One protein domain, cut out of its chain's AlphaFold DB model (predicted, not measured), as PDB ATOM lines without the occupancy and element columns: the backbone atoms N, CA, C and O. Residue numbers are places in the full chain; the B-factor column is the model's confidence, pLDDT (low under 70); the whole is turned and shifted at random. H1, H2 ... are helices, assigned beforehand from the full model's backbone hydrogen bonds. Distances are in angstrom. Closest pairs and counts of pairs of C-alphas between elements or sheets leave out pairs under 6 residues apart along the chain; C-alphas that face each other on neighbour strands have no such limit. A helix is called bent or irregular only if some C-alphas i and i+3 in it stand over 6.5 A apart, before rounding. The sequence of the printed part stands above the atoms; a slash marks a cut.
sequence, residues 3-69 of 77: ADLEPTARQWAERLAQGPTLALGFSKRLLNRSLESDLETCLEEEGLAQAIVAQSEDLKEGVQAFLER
ATOM      1  N   ALA A   3      40.484  63.450 121.841       83.50
ATOM      2  CA  ALA A   3      39.531  62.706 121.011       83.50
ATOM      3  C   ALA A   3      40.044  61.338 120.503       83.50
ATOM      4  O   ALA A   3      39.243  60.428 120.316       83.50
ATOM      5  N   ASP A   4      41.359  61.164 120.328       93.12
ATOM      6  CA  ASP A   4      41.937  59.921 119.788       93.12
ATOM      7  C   ASP A   4      42.424  58.971 120.889       93.12
ATOM      8  O   ASP A   4      42.832  57.844 120.600       93.12
ATOM      9  N   LEU A   5      42.396  59.410 122.155       95.81
ATOM     10  CA  LEU A   5      42.948  58.662 123.284       95.81
ATOM     11  C   LEU A   5      42.246  57.313 123.468       95.81
ATOM     12  O   LEU A   5      42.907  56.277 123.487       95.81
ATOM     13  N   GLU A   6      40.917  57.322 123.591       96.75
ATOM     14  CA  GLU A   6      40.138  56.100 123.814       96.75
ATOM     15  C   GLU A   6      40.201  55.141 122.610       96.75
ATOM     16  O   GLU A   6      40.525  53.970 122.830       96.75
ATOM     17  N   PRO A   7      39.981  55.582 121.349       96.75
ATOM     18  CA  PRO A   7      40.125  54.704 120.188       96.75
ATOM     19  C   PRO A   7      41.513  54.063 120.096       96.75
ATOM     20  O   PRO A   7      41.624  52.859 119.867       96.75
ATOM     21  N   THR A   8      42.570  54.842 120.341       97.12
ATOM     22  CA  THR A   8      43.949  54.341 120.295       97.12
ATOM     23  C   THR A   8      44.195  53.326 121.407       97.12
ATOM     24  O   THR A   8      44.686  52.230 121.145       97.12
ATOM     25  N   ALA A   9      43.822  53.643 122.650       97.25
ATOM     26  CA  ALA A   9      43.990  52.730 123.780       97.25
ATOM     27  C   ALA A   9      43.245  51.403 123.561       97.25
ATOM     28  O   ALA A   9      43.804  50.334 123.819       97.25
ATOM     29  N   ARG A  10      42.015  51.459 123.030       97.81
ATOM     30  CA  ARG A  10      41.220  50.271 122.695       97.81
ATOM     31  C   ARG A  10      41.887  49.434 121.604       97.81
ATOM     32  O   ARG A  10      42.030  48.231 121.791       97.81
ATOM     33  N   GLN A  11      42.381  50.063 120.538       98.12
ATOM     34  CA  GLN A  11      43.108  49.370 119.471       98.12
ATOM     35  C   GLN A  11      44.332  48.608 120.007       98.12
ATOM     36  O   GLN A  11      44.574  47.459 119.632       98.12
ATOM     37  N   TRP A  12      45.103  49.224 120.908       98.00
ATOM     38  CA  TRP A  12      46.245  48.561 121.540       98.00
ATOM     39  C   TRP A  12      45.819  47.392 122.427       98.00
ATOM     40  O   TRP A  12      46.432  46.326 122.358       98.00
ATOM     41  N   ALA A  13      44.772  47.573 123.234       98.06
ATOM     42  CA  ALA A  13      44.245  46.518 124.091       98.06
ATOM     43  C   ALA A  13      43.767  45.310 123.272       98.06
ATOM     44  O   ALA A  13      44.136  44.180 123.583       98.06
ATOM     45  N   GLU A  14      43.018  45.544 122.194       97.94
ATOM     46  CA  GLU A  14      42.536  44.496 121.290       97.94
ATOM     47  C   GLU A  14      43.691  43.753 120.621       97.94
ATOM     48  O   GLU A  14      43.724  42.523 120.633       97.94
ATOM     49  N   ARG A  15      44.688  44.483 120.108       97.25
ATOM     50  CA  ARG A  15      45.871  43.880 119.486       97.25
ATOM     51  C   ARG A  15      46.640  42.984 120.456       97.25
ATOM     52  O   ARG A  15      47.087  41.911 120.065       97.25
ATOM     53  N   LEU A  16      46.824  43.422 121.702       97.75
ATOM     54  CA  LEU A  16      47.517  42.632 122.723       97.75
ATOM     55  C   LEU A  16      46.686  41.421 123.161       97.75
ATOM     56  O   LEU A  16      47.244  40.340 123.331       97.75
ATOM     57  N   ALA A  17      45.368  41.582 123.301       97.31
ATOM     58  CA  ALA A  17      44.457  40.506 123.687       97.31
ATOM     59  C   ALA A  17      44.344  39.402 122.622       97.31
ATOM     60  O   ALA A  17      44.134  38.247 122.972       97.31
ATOM     61  N   GLN A  18      44.500  39.751 121.342       97.19
ATOM     62  CA  GLN A  18      44.516  38.803 120.219       97.19
ATOM     63  C   GLN A  18      45.894  38.163 119.978       97.19
ATOM     64  O   GLN A  18      46.016  37.281 119.132       97.19
ATOM     65  N   GLY A  19      46.939  38.624 120.672       97.44
ATOM     66  CA  GLY A  19      48.285  38.061 120.588       97.44
ATOM     67  C   GLY A  19      48.470  36.797 121.443       97.44
ATOM     68  O   GLY A  19      47.558  36.389 122.161       97.44
ATOM     69  N   PRO A  20      49.673  36.196 121.430       98.19
ATOM     70  CA  PRO A  20      50.009  35.058 122.282       98.19
ATOM     71  C   PRO A  20      50.222  35.537 123.724       98.19
ATOM     72  O   PRO A  20      51.342  35.835 124.148       98.19
ATOM     73  N   THR A  21      49.132  35.697 124.477       98.19
ATOM     74  CA  THR A  21      49.133  36.416 125.765       98.19
ATOM     75  C   THR A  21      50.041  35.785 126.822       98.19
ATOM     76  O   THR A  21      50.615  36.522 127.624       98.19
ATOM     77  N   LEU A  22      50.261  34.463 126.783       98.12
ATOM     78  CA  LEU A  22      51.248  33.783 127.628       98.12
ATOM     79  C   LEU A  22      52.668  34.312 127.368       98.12
ATOM     80  O   LEU A  22      53.356  34.736 128.299       98.12
ATOM     81  N   ALA A  23      53.087  34.344 126.100       98.38
ATOM     82  CA  ALA A  23      54.406  34.829 125.705       98.38
ATOM     83  C   ALA A  23      54.563  36.328 126.006       98.38
ATOM     84  O   ALA A  23      55.557  36.731 126.604       98.38
ATOM     85  N   LEU A  24      53.549  37.144 125.688       98.44
ATOM     86  CA  LEU A  24      53.542  38.579 126.008       98.44
ATOM     87  C   LEU A  24      53.658  38.837 127.520       98.44
ATOM     88  O   LEU A  24      54.351  39.768 127.941       98.44
ATOM     89  N   GLY A  25      53.005  38.009 128.341       98.31
ATOM     90  CA  GLY A  25      53.098  38.060 129.798       98.31
ATOM     91  C   GLY A  25      54.514  37.786 130.301       98.31
ATOM     92  O   GLY A  25      55.041  38.570 131.097       98.31
ATOM     93  N   PHE A  26      55.156  36.725 129.799       98.62
ATOM     94  CA  PHE A  26      56.554  36.427 130.115       98.62
ATOM     95  C   PHE A  26      57.497  37.538 129.654       98.62
ATOM     96  O   PHE A  26      58.297  38.005 130.461       98.62
ATOM     97  N   SER A  27      57.359  38.038 128.423       98.31
ATOM     98  CA  SER A  27      58.187  39.143 127.924       98.31
ATOM     99  C   SER A  27      58.079  40.382 128.813       98.31
ATOM    100  O   SER A  27      59.095  40.955 129.195       98.31
ATOM    101  N   LYS A  28      56.863  40.777 129.215       98.38
ATOM    102  CA  LYS A  28      56.667  41.915 130.129       98.38
ATOM    103  C   LYS A  28      57.315  41.671 131.493       98.38
ATOM    104  O   LYS A  28      57.901  42.588 132.063       98.38
ATOM    105  N   ARG A  29      57.196  40.453 132.031       98.38
ATOM    106  CA  ARG A  29      57.806  40.084 133.314       98.38
ATOM    107  C   ARG A  29      59.332  40.168 133.245       98.38
ATOM    108  O   ARG A  29      59.913  40.816 134.107       98.38
ATOM    109  N   LEU A  30      59.942  39.561 132.227       98.44
ATOM    110  CA  LEU A  30      61.395  39.541 132.041       98.44
ATOM    111  C   LEU A  30      61.955  40.951 131.827       98.44
ATOM    112  O   LEU A  30      62.911  41.325 132.491       98.44
ATOM    113  N   LEU A  31      61.303  41.777 131.000       98.31
ATOM    114  CA  LEU A  31      61.710  43.173 130.790       98.31
ATOM    115  C   LEU A  31      61.667  44.010 132.076       98.31
ATOM    116  O   LEU A  31      62.512  44.872 132.287       98.31
ATOM    117  N   ASN A  32      60.683  43.774 132.946       98.38
ATOM    118  CA  ASN A  32      60.634  44.461 134.235       98.38
ATOM    119  C   ASN A  32      61.711  43.944 135.201       98.38
ATOM    120  O   ASN A  32      62.247  44.725 135.980       98.38
ATOM    121  N   ARG A  33      62.018  42.639 135.180       97.94
ATOM    122  CA  ARG A  33      63.078  42.042 136.008       97.94
ATOM    123  C   ARG A  33      64.471  42.474 135.575       97.94
ATOM    124  O   ARG A  33      65.280  42.775 136.441       97.94
ATOM    125  N   SER A  34      64.718  42.640 134.278       97.75
ATOM    126  CA  SER A  34      66.035  43.041 133.774       97.75
ATOM    127  C   SER A  34      66.502  44.418 134.255       97.75
ATOM    128  O   SER A  34      67.679  44.734 134.149       97.75
ATOM    129  N   LEU A  35      65.601  45.258 134.778       97.94
ATOM    130  CA  LEU A  35      65.964  46.536 135.400       97.94
ATOM    131  C   LEU A  35      66.649  46.365 136.768       97.94
ATOM    132  O   LEU A  35      67.271  47.304 137.258       97.94
ATOM    133  N   GLU A  36      66.513  45.192 137.384       97.50
ATOM    134  CA  GLU A  36      66.963  44.873 138.745       97.50
ATOM    135  C   GLU A  36      67.936  43.678 138.782       97.50
ATOM    136  O   GLU A  36      68.362  43.272 139.863       97.50
ATOM    137  N   SER A  37      68.292  43.114 137.625       97.62
ATOM    138  CA  SER A  37      69.065  41.873 137.500       97.62
ATOM    139  C   SER A  37      70.298  42.061 136.618       97.62
ATOM    140  O   SER A  37      70.309  42.889 135.708       97.62
ATOM    141  N   ASP A  38      71.343  41.275 136.876       98.50
ATOM    142  CA  ASP A  38      72.480  41.170 135.964       98.50
ATOM    143  C   ASP A  38      72.138  40.336 134.718       98.50
ATOM    144  O   ASP A  38      71.078  39.711 134.612       98.50
ATOM    145  N   LEU A  39      73.043  40.362 133.738       98.31
ATOM    146  CA  LEU A  39      72.838  39.695 132.455       98.31
ATOM    147  C   LEU A  39      72.717  38.171 132.598       98.31
ATOM    148  O   LEU A  39      71.907  37.571 131.899       98.31
ATOM    149  N   GLU A  40      73.510  37.556 133.477       98.56
ATOM    150  CA  GLU A  40      73.504  36.104 133.682       98.56
ATOM    151  C   GLU A  40      72.139  35.649 134.203       98.56
ATOM    152  O   GLU A  40      71.492  34.807 133.581       98.56
ATOM    153  N   THR A  41      71.631  36.320 135.237       98.44
ATOM    154  CA  THR A  41      70.297  36.072 135.790       98.44
ATOM    155  C   THR A  41      69.206  36.280 134.736       98.44
ATOM    156  O   THR A  41      68.292  35.465 134.618       98.44
ATOM    157  N   CYS A  42      69.296  37.347 133.927       98.50
ATOM    158  CA  CYS A  42      68.317  37.598 132.864       98.50
ATOM    159  C   CYS A  42      68.255  36.447 131.850       98.50
ATOM    160  O   CYS A  42      67.163  36.055 131.440       98.50
ATOM    161  N   LEU A  43      69.410  35.909 131.449       98.56
ATOM    162  CA  LEU A  43      69.487  34.810 130.485       98.56
ATOM    163  C   LEU A  43      68.954  33.498 131.070       98.56
ATOM    164  O   LEU A  43      68.276  32.749 130.367       98.56
ATOM    165  N   GLU A  44      69.210  33.227 132.350       98.50
ATOM    166  CA  GLU A  44      68.640  32.065 133.042       98.50
ATOM    167  C   GLU A  44      67.109  32.151 133.128       98.50
ATOM    168  O   GLU A  44      66.404  31.204 132.760       98.50
ATOM    169  N   GLU A  45      66.575  33.299 133.561       98.44
ATOM    170  CA  GLU A  45      65.130  33.527 133.635       98.44
ATOM    171  C   GLU A  45      64.467  33.453 132.251       98.44
ATOM    172  O   GLU A  45      63.390  32.863 132.105       98.44
ATOM    173  N   GLU A  46      65.112  34.016 131.224       98.50
ATOM    174  CA  GLU A  46      64.645  33.917 129.844       98.50
ATOM    175  C   GLU A  46      64.615  32.461 129.372       98.50
ATOM    176  O   GLU A  46      63.605  32.031 128.816       98.50
ATOM    177  N   GLY A  47      65.668  31.682 129.632       98.62
ATOM    178  CA  GLY A  47      65.730  30.269 129.255       98.62
ATOM    179  C   GLY A  47      64.573  29.456 129.843       98.62
ATOM    180  O   GLY A  47      63.927  28.677 129.135       98.62
ATOM    181  N   LEU A  48      64.239  29.687 131.117       98.31
ATOM    182  CA  LEU A  48      63.085  29.058 131.767       98.31
ATOM    183  C   LEU A  48      61.757  29.488 131.130       98.31
ATOM    184  O   LEU A  48      60.898  28.647 130.851       98.31
ATOM    185  N   ALA A  49      61.579  30.784 130.868       98.31
ATOM    186  CA  ALA A  49      60.375  31.297 130.221       98.31
ATOM    187  C   ALA A  49      60.206  30.739 128.800       98.31
ATOM    188  O   ALA A  49      59.104  30.329 128.425       98.31
ATOM    189  N   GLN A  50      61.291  30.662 128.024       98.19
ATOM    190  CA  GLN A  50      61.295  30.074 126.686       98.19
ATOM    191  C   GLN A  50      60.906  28.593 126.727       98.19
ATOM    192  O   GLN A  50      60.083  28.174 125.918       98.19
ATOM    193  N   ALA A  51      61.412  27.813 127.689       98.19
ATOM    194  CA  ALA A  51      61.038  26.405 127.843       98.19
ATOM    195  C   ALA A  51      59.533  26.212 128.116       98.19
ATOM    196  O   ALA A  51      58.932  25.244 127.642       98.19
ATOM    197  N   ILE A  52      58.906  27.138 128.848       97.69
ATOM    198  CA  ILE A  52      57.457  27.128 129.094       97.69
ATOM    199  C   ILE A  52      56.698  27.534 127.826       97.69
ATOM    200  O   ILE A  52      55.826  26.798 127.365       97.69
ATOM    201  N   VAL A  53      57.042  28.679 127.227       98.00
ATOM    202  CA  VAL A  53      56.369  29.200 126.024       98.00
ATOM    203  C   VAL A  53      56.501  28.231 124.851       98.00
ATOM    204  O   VAL A  53      55.550  28.063 124.091       98.00
ATOM    205  N   ALA A  54      57.626  27.527 124.725       97.69
ATOM    206  CA  ALA A  54      57.844  26.572 123.646       97.69
ATOM    207  C   ALA A  54      56.899  25.359 123.682       97.69
ATOM    208  O   ALA A  54      56.727  24.673 122.676       97.69
ATOM    209  N   GLN A  55      56.265  25.093 124.824       97.38
ATOM    210  CA  GLN A  55      55.299  24.004 124.977       97.38
ATOM    211  C   GLN A  55      53.846  24.451 124.743       97.38
ATOM    212  O   GLN A  55      52.960  23.595 124.684       97.38
ATOM    213  N   SER A  56      53.607  25.755 124.574       98.12
ATOM    214  CA  SER A  56      52.271  26.336 124.396       98.12
ATOM    215  C   SER A  56      51.592  25.923 123.084       98.12
ATOM    216  O   SER A  56      52.249  25.578 122.093       98.12
ATOM    217  N   GLU A  57      50.258  25.973 123.062       98.38
ATOM    218  CA  GLU A  57      49.485  25.842 121.822       98.38
ATOM    219  C   GLU A  57      49.799  27.004 120.875       98.38
ATOM    220  O   GLU A  57      49.948  26.796 119.669       98.38
ATOM    221  N   ASP A  58      49.975  28.205 121.426       98.44
ATOM    222  CA  ASP A  58      50.253  29.418 120.660       98.44
ATOM    223  C   ASP A  58      51.595  29.381 119.918       98.44
ATOM    224  O   ASP A  58      51.682  29.906 118.806       98.44
ATOM    225  N   LEU A  59      52.635  28.734 120.467       98.19
ATOM    226  CA  LEU A  59      53.882  28.537 119.721       98.19
ATOM    227  C   LEU A  59      53.633  27.657 118.488       98.19
ATOM    228  O   LEU A  59      54.052  28.004 117.382       98.19
ATOM    229  N   LYS A  60      52.938  26.526 118.667       98.12
ATOM    230  CA  LYS A  60      52.643  25.588 117.572       98.12
ATOM    231  C   LYS A  60      51.818  26.268 116.483       98.12
ATOM    232  O   LYS A  60      52.165  26.173 115.309       98.12
ATOM    233  N   GLU A  61      50.778  26.992 116.881       98.44
ATOM    234  CA  GLU A  61      49.927  27.766 115.982       98.44
ATOM    235  C   GLU A  61      50.707  28.872 115.264       98.44
ATOM    236  O   GLU A  61      50.573  29.021 114.054       98.44
ATOM    237  N   GLY A  62      51.563  29.616 115.968       98.06
ATOM    238  CA  GLY A  62      52.390  30.660 115.362       98.06
ATOM    239  C   GLY A  62      53.321  30.110 114.279       98.06
ATOM    240  O   GLY A  62      53.397  30.671 113.184       98.06
ATOM    241  N   VAL A  63      53.979  28.979 114.555       98.25
ATOM    242  CA  VAL A  63      54.835  28.286 113.579       98.25
ATOM    243  C   VAL A  63      54.012  27.775 112.397       98.25
ATOM    244  O   VAL A  63      54.384  28.006 111.246       98.25
ATOM    245  N   GLN A  64      52.884  27.114 112.655       98.56
ATOM    246  CA  GLN A  64      52.026  26.573 111.604       98.56
ATOM    247  C   GLN A  64      51.451  27.680 110.711       98.56
ATOM    248  O   GLN A  64      51.558  27.601 109.489       98.56
ATOM    249  N   ALA A  65      50.902  28.741 111.301       98.56
ATOM    250  CA  ALA A  65      50.346  29.879 110.580       98.56
ATOM    251  C   ALA A  65      51.398  30.574 109.706       98.56
ATOM    252  O   ALA A  65      51.102  30.955 108.570       98.56
ATOM    253  N   PHE A  66      52.636  30.686 110.201       98.38
ATOM    254  CA  PHE A  66      53.758  31.212 109.428       98.38
ATOM    255  C   PHE A  66      54.072  30.339 108.205       98.38
ATOM    256  O   PHE A  66      54.173  30.861 107.092       98.38
ATOM    257  N   LEU A  67      54.173  29.017 108.385       98.62
ATOM    258  CA  LEU A  67      54.427  28.070 107.290       98.62
ATOM    259  C   LEU A  67      53.298  28.081 106.246       98.62
ATOM    260  O   LEU A  67      53.561  28.024 105.045       98.62
ATOM    261  N   GLU A  68      52.052  28.211 106.698       98.44
ATOM    262  CA  GLU A  68      50.847  28.264 105.862       98.44
ATOM    263  C   GLU A  68      50.557  29.662 105.282       98.44
ATOM    264  O   GLU A  68      49.631  29.814 104.485       98.44
ATOM    265  N   ARG A  69      51.343  30.689 105.644       97.94
ATOM    266  CA  ARG A  69      51.167  32.095 105.220       97.94
ATOM    267  C   ARG A  69      49.776  32.661 105.526       97.94
ATOM    268  O   ARG A  69      49.214  33.421 104.735       97.94
TER     269      ARG A  69
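Overview. This is residues 3 to 69 of the 77 residues of a protein of Deltaproteobacteria bacterium (UniProt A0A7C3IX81). The model is a short helical hairpin, H2 and H3 side by side, with one more helix turning off at about a right angle from each of its two helices at the open end: H1 leads into H2 through a tight link, and H4 follows H3 through another. The result is a loose, open shape in which residues 3 to 15 of H1 stick out as a long arm and residues 63 to 69, of which 63 to 67 belong to H4, stick out elsewhere. The printed part has 67 residues with four named helices, H1, H2, H3 and H4 in that order, and no named strand; the class is all helix. The whole is loose, with a radius of gyration of the C-alphas of 15.2 A, and flat, spanning 44 by 35 by 15 A.

Arrangement. H1, residues 3 to 17, is close to but not clearly touching H2, residues 21 to 33; their closest C-alphas, those of Leu 16 and Leu 24, are 8.0 A apart. Their lines are about perpendicular, at 74 degrees. H2 touches H3, residues 39 to 53, with the C-alphas of Ala 23 and Val 53 closest at 6.0 A. These two helices form a hairpin, running opposite ways at a shallow tilt of 11 degrees, with centres 10.8 A apart. H3 is close to but not clearly touching H4, residues 57 to 67; the closest C-alphas, those of Val 53 and Leu 59, are 6.8 A apart, and the lines are about perpendicular at 85 degrees. H2 and H4 are near each other, with 6 pairs of C-alphas within 10 A. H1 is apart from H3 and from H4. In H2, H3 and H4 every O i to N i+4 pair is within hydrogen-bond range, and in H1 10 of 11 are.

Along the chain. H1 begins at C-alpha 3, at (39.531, 62.706, 121.011), and is 22.9 A long from first to last C-alpha. It is irregular: C-alphas 3 and 6 are 7.2 A apart. H2 begins at C-alpha 21, at (49.133, 36.416, 125.765), and is 18.2 A long. H3 is 20.6 A long. H4 is 15.5 A long and ends at C-alpha 67, at (54.427, 28.070, 107.290).

Size, cuts and confidence. The two C-alphas farthest apart are those of Ala 3 and Glu 40, at 45.0 A. Residues 3 to 15, 35 to 40 and 63 to 69 stand free; the body without them has 41 residues and spans 29 by 20 by 9 A. The links H1 to H2, H2 to H3 and H3 to H4 are tight, with 3, 5 and 3 residues. The printed part has no cut. Its mean pLDDT is 97.8, and no printed residue is under 70.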